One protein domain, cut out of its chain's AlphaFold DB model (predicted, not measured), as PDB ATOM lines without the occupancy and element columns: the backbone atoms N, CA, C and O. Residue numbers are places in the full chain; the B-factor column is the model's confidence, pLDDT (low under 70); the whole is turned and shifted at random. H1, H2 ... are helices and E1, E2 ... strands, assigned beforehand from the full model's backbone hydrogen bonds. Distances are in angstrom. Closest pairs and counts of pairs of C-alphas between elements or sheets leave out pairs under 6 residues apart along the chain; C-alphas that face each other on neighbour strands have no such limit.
ATOM      1  N   ALA A  11      41.096  24.740  -8.372       92.94
ATOM      2  CA  ALA A  11      40.994  26.119  -8.838       92.94
ATOM      3  C   ALA A  11      40.841  27.063  -7.640       92.94
ATOM      4  O   ALA A  11      41.647  27.984  -7.493       92.94
ATOM      5  N   LYS A  12      39.914  26.746  -6.726       93.06
ATOM      6  CA  LYS A  12      39.730  27.493  -5.469       93.06
ATOM      7  C   LYS A  12      40.989  27.496  -4.608       93.06
ATOM      8  O   LYS A  12      41.380  28.528  -4.074       93.06
ATOM      9  N   PHE A  13      41.675  26.356  -4.509       91.62
ATOM     10  CA  PHE A  13      42.908  26.272  -3.723       91.62
ATOM     11  C   PHE A  13      44.030  27.166  -4.278       91.62
ATOM     12  O   PHE A  13      44.771  27.800  -3.521       91.62
ATOM     13  N   ARG A  14      44.160  27.246  -5.611       93.31
ATOM     14  CA  ARG A  14      45.144  28.123  -6.267       93.31
ATOM     15  C   ARG A  14      44.836  29.599  -6.057       93.31
ATOM     16  O   ARG A  14      45.775  30.378  -5.921       93.31
ATOM     17  N   GLU A  15      43.564  29.977  -6.062       95.56
ATOM     18  CA  GLU A  15      43.126  31.346  -5.785       95.56
ATOM     19  C   GLU A  15      43.496  31.756  -4.355       95.56
ATOM     20  O   GLU A  15      44.292  32.678  -4.183       95.56
ATOM     21  N   ALA A  16      43.091  30.965  -3.355       91.25
ATOM     22  CA  ALA A  16      43.444  31.204  -1.954       91.25
ATOM     23  C   ALA A  16      44.969  31.273  -1.731       91.25
ATOM     24  O   ALA A  16      45.470  32.134  -1.013       91.25
ATOM     25  N   SER A  17      45.738  30.403  -2.394       90.25
ATOM     26  CA  SER A  17      47.206  30.427  -2.308       90.25
ATOM     27  C   SER A  17      47.813  31.722  -2.860       90.25
ATOM     28  O   SER A  17      48.805  32.217  -2.322       90.25
ATOM     29  N   LYS A  18      47.248  32.280  -3.941       93.69
ATOM     30  CA  LYS A  18      47.690  33.570  -4.491       93.69
ATOM     31  C   LYS A  18      47.357  34.709  -3.533       93.69
ATOM     32  O   LYS A  18      48.236  35.518  -3.267       93.69
ATOM     33  N   GLU A  19      46.146  34.735  -2.981       91.25
ATOM     34  CA  GLU A  19      45.726  35.748  -2.005       91.25
ATOM     35  C   GLU A  19      46.642  35.765  -0.776       91.25
ATOM     36  O   GLU A  19      47.164  36.816  -0.412       91.25
ATOM     37  N   GLN A  20      46.925  34.595  -0.193       87.69
ATOM     38  CA  GLN A  20      47.848  34.472   0.942       87.69
ATOM     39  C   GLN A  20      49.264  34.943   0.587       87.69
ATOM     40  O   GLN A  20      49.931  35.583   1.398       87.69
ATOM     41  N   ARG A  21      49.728  34.675  -0.640       88.12
ATOM     42  CA  ARG A  21      51.042  35.135  -1.106       88.12
ATOM     43  C   ARG A  21      51.108  36.651  -1.276       88.12
ATOM     44  O   ARG A  21      52.156  37.227  -1.004       88.12
ATOM     45  N   GLU A  22      50.042  37.291  -1.743       90.31
ATOM     46  CA  GLU A  22      49.992  38.753  -1.833       90.31
ATOM     47  C   GLU A  22      49.876  39.393  -0.445       90.31
ATOM     48  O   GLU A  22      50.588  40.355  -0.168       90.31
ATOM     49  N   LEU A  23      49.082  38.809   0.462       85.50
ATOM     50  CA  LEU A  23      48.998  39.236   1.863       85.50
ATOM     51  C   LEU A  23      50.356  39.150   2.562       85.50
ATOM     52  O   LEU A  23      50.764  40.098   3.215       85.50
ATOM     53  N   ALA A  24      51.110  38.073   2.358       85.31
ATOM     54  CA  ALA A  24      52.457  37.926   2.903       85.31
ATOM     55  C   ALA A  24      53.409  39.079   2.508       85.31
ATOM     56  O   ALA A  24      54.298  39.439   3.272       85.31
ATOM     57  N   LYS A  25      53.217  39.718   1.345       88.12
ATOM     58  CA  LYS A  25      54.063  40.846   0.911       88.12
ATOM     59  C   LYS A  25      53.800  42.145   1.680       88.12
ATOM     60  O   LYS A  25      54.604  43.065   1.563       88.12
ATOM     61  N   THR A  26      52.708  42.248   2.442       85.19
ATOM     62  CA  THR A  26      52.334  43.481   3.161       85.19
ATOM     63  C   THR A  26      53.088  43.673   4.481       85.19
ATOM     64  O   THR A  26      52.938  44.710   5.124       85.19
ATOM     65  N   GLY A  27      53.947  42.719   4.869       82.88
ATOM     66  CA  GLY A  27      54.832  42.805   6.032       82.88
ATOM     67  C   GLY A  27      54.609  41.678   7.043       82.88
ATOM     68  O   GLY A  27      53.974  40.669   6.751       82.88
ATOM     69  N   LEU A  28      55.137  41.846   8.262       75.38
ATOM     70  CA  LEU A  28      55.081  40.839   9.341       75.38
ATOM     71  C   LEU A  28      53.655  40.359   9.672       75.38
ATOM     72  O   LEU A  28      53.459  39.190  10.009       75.38
ATOM     73  N   GLU A  29      52.659  41.238   9.555       78.88
ATOM     74  CA  GLU A  29      51.255  40.890   9.798       78.88
ATOM     75  C   GLU A  29      50.712  39.908   8.751       78.88
ATOM     76  O   GLU A  29      49.995  38.978   9.108       78.88
ATOM     77  N   GLY A  30      51.140  40.032   7.490       78.75
ATOM     78  CA  GLY A  30      50.766  39.129   6.399       78.75
ATOM     79  C   GLY A  30      51.313  37.705   6.535       78.75
ATOM     80  O   GLY A  30      50.838  36.790   5.868       78.75
ATOM     81  N   HIS A  31      52.297  37.501   7.414       78.94
ATOM     82  CA  HIS A  31      52.896  36.197   7.713       78.94
ATOM     83  C   HIS A  31      52.398  35.580   9.025       78.94
ATOM     84  O   HIS A  31      52.753  34.443   9.343       78.94
ATOM     85  N   THR A  32      51.614  36.316   9.816       84.38
ATOM     86  CA  THR A  32      51.245  35.891  11.168       84.38
ATOM     87  C   THR A  32      49.820  35.358  11.198       84.38
ATOM     88  O   THR A  32      48.858  36.107  11.067       84.38
ATOM     89  N   ILE A  33      49.667  34.064  11.484       86.12
ATOM     90  CA  ILE A  33      48.366  33.471  11.805       86.12
ATOM     91  C   ILE A  33      48.248  33.351  13.322       86.12
ATOM     92  O   ILE A  33      49.073  32.718  13.980       86.12
ATOM     93  N   ARG A  34      47.190  33.935  13.892       88.94
ATOM     94  CA  ARG A  34      46.864  33.802  15.314       88.94
ATOM     95  C   ARG A  34      45.560  33.033  15.472       88.94
ATOM     96  O   ARG A  34      44.487  33.575  15.234       88.94
ATOM     97  N   GLN A  35      45.654  31.797  15.946       91.94
ATOM     98  CA  GLN A  35      44.493  31.033  16.395       91.94
ATOM     99  C   GLN A  35      44.386  31.082  17.918       91.94
ATOM    100  O   GLN A  35      45.393  31.090  18.627       91.94
ATOM    101  N   ARG A  36      43.157  31.161  18.432       95.38
ATOM    102  CA  ARG A  36      42.875  31.187  19.869       95.38
ATOM    103  C   ARG A  36      41.734  30.239  20.193       95.38
ATOM    104  O   ARG A  36      40.759  30.158  19.448       95.38
ATOM    105  N   ALA A  37      41.864  29.587  21.339       96.56
ATOM    106  CA  ALA A  37      40.821  28.791  21.954       96.56
ATOM    107  C   ALA A  37      40.452  29.401  23.309       96.56
ATOM    108  O   ALA A  37      41.336  29.815  24.062       96.56
ATOM    109  N   VAL A  38      39.161  29.430  23.633       97.62
ATOM    110  CA  VAL A  38      38.674  29.704  24.992       97.62
ATOM    111  C   VAL A  38      38.090  28.412  25.534       97.62
ATOM    112  O   VAL A  38      37.206  27.839  24.904       97.62
ATOM    113  N   ILE A  39      38.592  27.948  26.677       97.94
ATOM    114  CA  ILE A  39      38.262  26.632  27.236       97.94
ATOM    115  C   ILE A  39      37.629  26.812  28.611       97.94
ATOM    116  O   ILE A  39      38.150  27.551  29.445       97.94
ATOM    117  N   ARG A  40      36.517  26.118  28.857       98.00
ATOM    118  CA  ARG A  40      35.822  26.089  30.147       98.00
ATOM    119  C   ARG A  40      35.625  24.649  30.602       98.00
ATOM    120  O   ARG A  40      35.285  23.788  29.795       98.00
ATOM    121  N   LEU A  41      35.814  24.398  31.895       97.81
ATOM    122  CA  LEU A  41      35.416  23.140  32.521       97.81
ATOM    123  C   LEU A  41      33.907  23.204  32.793       97.81
ATOM    124  O   LEU A  41      33.451  24.112  33.483       97.81
ATOM    125  N   ILE A  42      33.141  22.275  32.222       97.75
ATOM    126  CA  ILE A  42      31.667  22.260  32.294       97.75
ATOM    127  C   ILE A  42      31.118  21.009  32.994       97.75
ATOM    128  O   ILE A  42      29.909  20.829  33.108       97.75
ATOM    129  N   GLY A  43      32.003  20.131  33.459       95.31
ATOM    130  CA  GLY A  43      31.670  18.938  34.221       95.31
ATOM    131  C   GLY A  43      32.929  18.259  34.748       95.31
ATOM    132  O   GLY A  43      34.033  18.777  34.585       95.31
ATOM    133  N   ASP A  44      32.760  17.090  35.366       94.75
ATOM    134  CA  ASP A  44      33.892  16.286  35.830       94.75
ATOM    135  C   ASP A  44      34.753  15.855  34.637       94.75
ATOM    136  O   ASP A  44      34.313  15.089  33.781       94.75
ATOM    137  N   GLN A  45      35.940  16.452  34.540       96.31
ATOM    138  CA  GLN A  45      36.906  16.356  33.439       96.31
ATOM    139  C   GLN A  45      36.416  16.788  32.039       96.31
ATOM    140  O   GLN A  45      37.261  17.044  31.173       96.31
ATOM    141  N   LEU A  46      35.110  16.997  31.841       98.06
ATOM    142  CA  LEU A  46      34.496  17.498  30.611       98.06
ATOM    143  C   LEU A  46      34.736  19.002  30.413       98.06
ATOM    144  O   LEU A  46      34.370  19.838  31.243       98.06
ATOM    145  N   LYS A  47      35.294  19.347  29.257       98.25
ATOM    146  CA  LYS A  47      35.612  20.708  28.833       98.25
ATOM    147  C   LYS A  47      34.876  21.046  27.547       98.25
ATOM    148  O   LYS A  47      34.740  20.206  26.663       98.25
ATOM    149  N   GLU A  48      34.478  22.300  27.439       98.31
ATOM    150  CA  GLU A  48      34.017  22.912  26.200       98.31
ATOM    151  C   GLU A  48      35.066  23.926  25.754       98.31
ATOM    152  O   GLU A  48      35.478  24.786  26.538       98.31
ATOM    153  N   ALA A  49      35.510  23.821  24.505       97.88
ATOM    154  CA  ALA A  49      36.418  24.771  23.893       97.88
ATOM    155  C   ALA A  49      35.756  25.437  22.689       97.88
ATOM    156  O   ALA A  49      35.217  24.767  21.809       97.88
ATOM    157  N   ARG A  50      35.849  26.763  22.629       97.88
ATOM    158  CA  ARG A  50      35.499  27.546  21.446       97.88
ATOM    159  C   ARG A  50      36.769  27.901  20.683       97.88
ATOM    160  O   ARG A  50      37.626  28.590  21.235       97.88
ATOM    161  N   VAL A  51      36.872  27.448  19.436       95.31
ATOM    162  CA  VAL A  51      37.998  27.700  18.520       95.31
ATOM    163  C   VAL A  51      37.438  28.342  17.253       95.31
ATOM    164  O   VAL A  51      36.796  27.678  16.443       95.31
ATOM    165  N   GLY A  52      37.627  29.655  17.104       92.00
ATOM    166  CA  GLY A  52      36.938  30.426  16.064       92.00
ATOM    167  C   GLY A  52      35.412  30.321  16.200       92.00
ATOM    168  O   GLY A  52      34.845  30.664  17.245       92.00
ATOM    169  N   GLU A  53      34.756  29.837  15.147       94.94
ATOM    170  CA  GLU A  53      33.305  29.594  15.106       94.94
ATOM    171  C   GLU A  53      32.906  28.197  15.606       94.94
ATOM    172  O   GLU A  53      31.727  27.923  15.818       94.94
ATOM    173  N   TYR A  54      33.878  27.315  15.845       96.31
ATOM    174  CA  TYR A  54      33.627  25.939  16.250       96.31
ATOM    175  C   TYR A  54      33.563  25.802  17.769       96.31
ATOM    176  O   TYR A  54      34.347  26.409  18.504       96.31
ATOM    177  N   THR A  55      32.655  24.943  18.234       97.31
ATOM    178  CA  THR A  55      32.609  24.467  19.621       97.31
ATOM    179  C   THR A  55      32.962  22.988  19.634       97.31
ATOM    180  O   THR A  55      32.334  22.196  18.935       97.31
ATOM    181  N   ILE A  56      33.973  22.619  20.415       97.00
ATOM    182  CA  ILE A  56      34.418  21.235  20.584       97.00
ATOM    183  C   ILE A  56      34.322  20.840  22.053       97.00
ATOM    184  O   ILE A  56      34.582  21.644  22.951       97.00
ATOM    185  N   LEU A  57      33.962  19.585  22.295       98.12
ATOM    186  CA  LEU A  57      33.991  18.994  23.625       98.12
ATOM    187  C   LEU A  57      35.263  18.174  23.790       98.12
ATOM    188  O   LEU A  57      35.755  17.578  22.840       98.12
ATOM    189  N   CYS A  58      35.774  18.117  25.009       97.94
ATOM    190  CA  CYS A  58      36.911  17.284  25.352       97.94
ATOM    191  C   CYS A  58      36.680  16.648  26.719       97.94
ATOM    192  O   CYS A  58      36.355  17.345  27.676       97.94
ATOM    193  N   ASP A  59      36.832  15.332  26.813       98.25
ATOM    194  CA  ASP A  59      36.577  14.573  28.037       98.25
ATOM    195  C   ASP A  59      37.608  13.461  28.179       98.25
ATOM    196  O   ASP A  59      38.254  13.058  27.217       98.25
ATOM    197  N   GLU A  60      37.758  12.942  29.384       97.25
ATOM    198  CA  GLU A  60      38.599  11.789  29.631       97.25
ATOM    199  C   GLU A  60      37.809  10.484  29.551       97.25
ATOM    200  O   GLU A  60      36.607  10.416  29.815       97.25
ATOM    201  N   ALA A  61      38.501   9.409  29.181       94.19
ATOM    202  CA  ALA A  61      37.912   8.078  29.213       94.19
ATOM    203  C   ALA A  61      37.562   7.677  30.655       94.19
ATOM    204  O   ALA A  61      38.241   8.068  31.608       94.19
ATOM    205  N   LYS A  62      36.566   6.797  30.820       93.94
ATOM    206  CA  LYS A  62      36.176   6.262  32.140       93.94
ATOM    207  C   LYS A  62      37.343   5.613  32.894       93.94
ATOM    208  O   LYS A  62      37.434   5.745  34.109       93.94
ATOM    209  N   SER A  63      38.281   4.976  32.186       95.38
ATOM    210  CA  SER A  63      39.502   4.394  32.770       95.38
ATOM    211  C   SER A  63      40.444   5.432  33.394       95.38
ATOM    212  O   SER A  63      41.212   5.099  34.291       95.38
ATOM    213  N   ARG A  64      40.357   6.696  32.965       92.81
ATOM    214  CA  ARG A  64      41.047   7.851  33.559       92.81
ATOM    215  C   ARG A  64      40.121   8.693  34.445       92.81
ATOM    216  O   ARG A  64      40.424   9.840  34.749       92.81
ATOM    217  N   LYS A  65      39.011   8.095  34.897       93.25
ATOM    218  CA  LYS A  65      37.986   8.708  35.755       93.25
ATOM    219  C   LYS A  65      37.217   9.867  35.098       93.25
ATOM    220  O   LYS A  65      36.678  10.698  35.815       93.25
ATOM    221  N   GLY A  66      37.175   9.938  33.765       93.75
ATOM    222  CA  GLY A  66      36.342  10.902  33.037       93.75
ATOM    223  C   GLY A  66      34.967  10.353  32.646       93.75
ATOM    224  O   GLY A  66      34.632   9.195  32.922       93.75
ATOM    225  N   GLY A  67      34.164  11.181  31.972       94.94
ATOM    226  CA  GLY A  67      32.799  10.836  31.563       94.94
ATOM    227  C   GLY A  67      32.709  10.023  30.268       94.94
ATOM    228  O   GLY A  67      31.686   9.378  30.019       94.94
ATOM    229  N   GLY A  68      33.768  10.023  29.452       95.25
ATOM    230  CA  GLY A  68      33.798   9.409  28.126       95.25
ATOM    231  C   GLY A  68      32.821  10.034  27.122       95.25
ATOM    232  O   GLY A  68      32.395   9.347  26.198       95.25
ATOM    233  N   LYS A  69      32.424  11.299  27.311       96.38
ATOM    234  CA  LYS A  69      31.426  11.995  26.475       96.38
ATOM    235  C   LYS A  69      32.014  12.647  25.220       96.38
ATOM    236  O   LYS A  69      31.261  13.064  24.345       96.38
ATOM    237  N   ALA A  70      33.336  12.756  25.142       97.31
ATOM    238  CA  ALA A  70      34.069  13.337  24.025       97.31
ATOM    239  C   ALA A  70      35.489  12.742  23.948       97.31
ATOM    240  O   ALA A  70      35.921  12.086  24.901       97.31
ATOM    241  N   PRO A  71      36.232  12.950  22.844       97.38
ATOM    242  CA  PRO A  71      37.628  12.543  22.767       97.38
ATOM    243  C   PRO A  71      38.494  13.237  23.825       97.38
ATOM    244  O   PRO A  71      38.288  14.402  24.182       97.38
ATOM    245  N   SER A  72      39.513  12.519  24.282       96.88
ATOM    246  CA  SER A  72      40.533  13.058  25.180       96.88
ATOM    247  C   SER A  72      41.451  14.054  24.478       96.88
ATOM    248  O   SER A  72      41.602  13.993  23.252       96.88
ATOM    249  N   PRO A  73      42.126  14.946  25.231       95.06
ATOM    250  CA  PRO A  73      43.055  15.908  24.644       95.06
ATOM    251  C   PRO A  73      44.123  15.227  23.783       95.06
ATOM    252  O   PRO A  73      44.451  15.703  22.699       95.06
ATOM    253  N   LEU A  74      44.621  14.066  24.226       95.19
ATOM    254  CA  LEU A  74      45.619  13.297  23.485       95.19
ATOM    255  C   LEU A  74      45.078  12.774  22.149       95.19
ATOM    256  O   LEU A  74      45.807  12.760  21.165       95.19
ATOM    257  N   GLN A  75      43.809  12.366  22.085       96.44
ATOM    258  CA  GLN A  75      43.205  11.911  20.830       96.44
ATOM    259  C   GLN A  75      43.060  13.058  19.829       96.44
ATOM    260  O   GLN A  75      43.346  12.857  18.653       96.44
ATOM    261  N   TYR A  76      42.691  14.260  20.290       96.25
ATOM    262  CA  TYR A  76      42.717  15.457  19.444       96.25
ATOM    263  C   TYR A  76      44.130  15.762  18.938       96.25
ATOM    264  O   TYR A  76      44.307  16.014  17.750       96.25
ATOM    265  N   PHE A  77      45.134  15.688  19.814       95.38
ATOM    266  CA  PHE A  77      46.530  15.915  19.439       95.38
ATOM    267  C   PHE A  77      47.032  14.907  18.394       95.38
ATOM    268  O   PHE A  77      47.642  15.301  17.407       95.38
ATOM    269  N   VAL A  78      46.740  13.613  18.568       96.69
ATOM    270  CA  VAL A  78      47.124  12.568  17.604       96.69
ATOM    271  C   VAL A  78      46.393  12.747  16.272       96.69
ATOM    272  O   VAL A  78      47.019  12.653  15.220       96.69
ATOM    273  N   ALA A  79      45.089  13.039  16.299       96.69
ATOM    274  CA  ALA A  79      44.311  13.271  15.083       96.69
ATOM    275  C   ALA A  79      44.810  14.496  14.298       96.69
ATOM    276  O   ALA A  79      44.820  14.459  13.072       96.69
ATOM    277  N   ALA A  80      45.283  15.539  14.991       95.06
ATOM    278  CA  ALA A  80      45.808  16.755  14.372       95.06
ATOM    279  C   ALA A  80      47.028  16.524  13.466       95.06
ATOM    280  O   ALA A  80      47.274  17.336  12.587       95.06
ATOM    281  N   VAL A  81      47.765  15.422  13.639       94.88
ATOM    282  CA  VAL A  81      48.876  15.050  12.743       94.88
ATOM    283  C   VAL A  81      48.374  14.563  11.374       94.88
ATOM    284  O   VAL A  81      49.114  14.613  10.397       94.88
ATOM    285  N   GLY A  82      47.138  14.060  11.303       92.06
ATOM    286  CA  GLY A  82      46.540  13.517  10.079       92.06
ATOM    287  C   GLY A  82      45.636  14.482   9.307       92.06
ATOM    288  O   GLY A  82      45.147  14.094   8.246       92.06
TER     289      GLY A  82
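Overview. This is residues 11 to 82 of the 83 residues of an uncharacterized protein of bacterium (UniProt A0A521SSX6). Picture a long, drawn-out rod: at one end a three-stranded sheet, E1 to E3, with H3 at its side, and at the other end a corner of two helices, H1 and H2, joined to the sheet by residues 32 to 36. Residues 11 to 19 of H1 and residues 77 to 82, of which 77 to 80 belong to H3, at the two ends of the printed part, stick out. The 72 printed residues run H1, H2, E1, E2, E3, H3, with sheet order E1 - E2 - E3, antiparallel, in the mixed class. The whole is extended, with a radius of gyration of the C-alphas of 17.7 A and spans of 50 by 23 by 17 A.

Arrangement. Start at H1, residues 11 to 24, which touches H2, residues 28 to 31, only at the corner by their link; the closest C-alphas, of Ala 24 and Gly 30, are 4.1 A apart. Neither is on the sheet. E1, residues 37 to 41, E2, residues 47 to 51, and E3, residues 54 to 58, form a meander, each strand the antiparallel neighbour of the one before. In the hairpin E1 and E2, find N 40 and O 48 at 2.9 A; in the hairpin E2 and E3, N 49 and O 56 at 2.8 A. H3, residues 73 to 80, only grazes the sheet with residues 73 to 76; its closest C-alpha pair with E3 is Cys 58 and Pro 73, 6.3 A. H1 and H3 are apart. Every O i to N i+4 pair is within hydrogen-bond range in H1 and H3; H2 is too short for one.

Along the chain. Find C-alpha 11 at (40.994, 26.119, -8.838); H1 runs 20.2 A from there. H2 spans 5.4 A. E1 begins at C-alpha 37, (40.821, 28.791, 21.954), and spans 13.1 A, E2 12.7 A, E3 13.0 A. H3 spans 10.7 A to C-alpha 80 at (45.808, 16.755, 14.372).

Size, cuts and confidence. The C-alphas farthest apart, of Thr 26 and Ser 63, are 50.7 A apart. The link E3 to H3 is long, residues 59 to 72. The printed part has no cut, and no printed residue is under 70 in pLDDT.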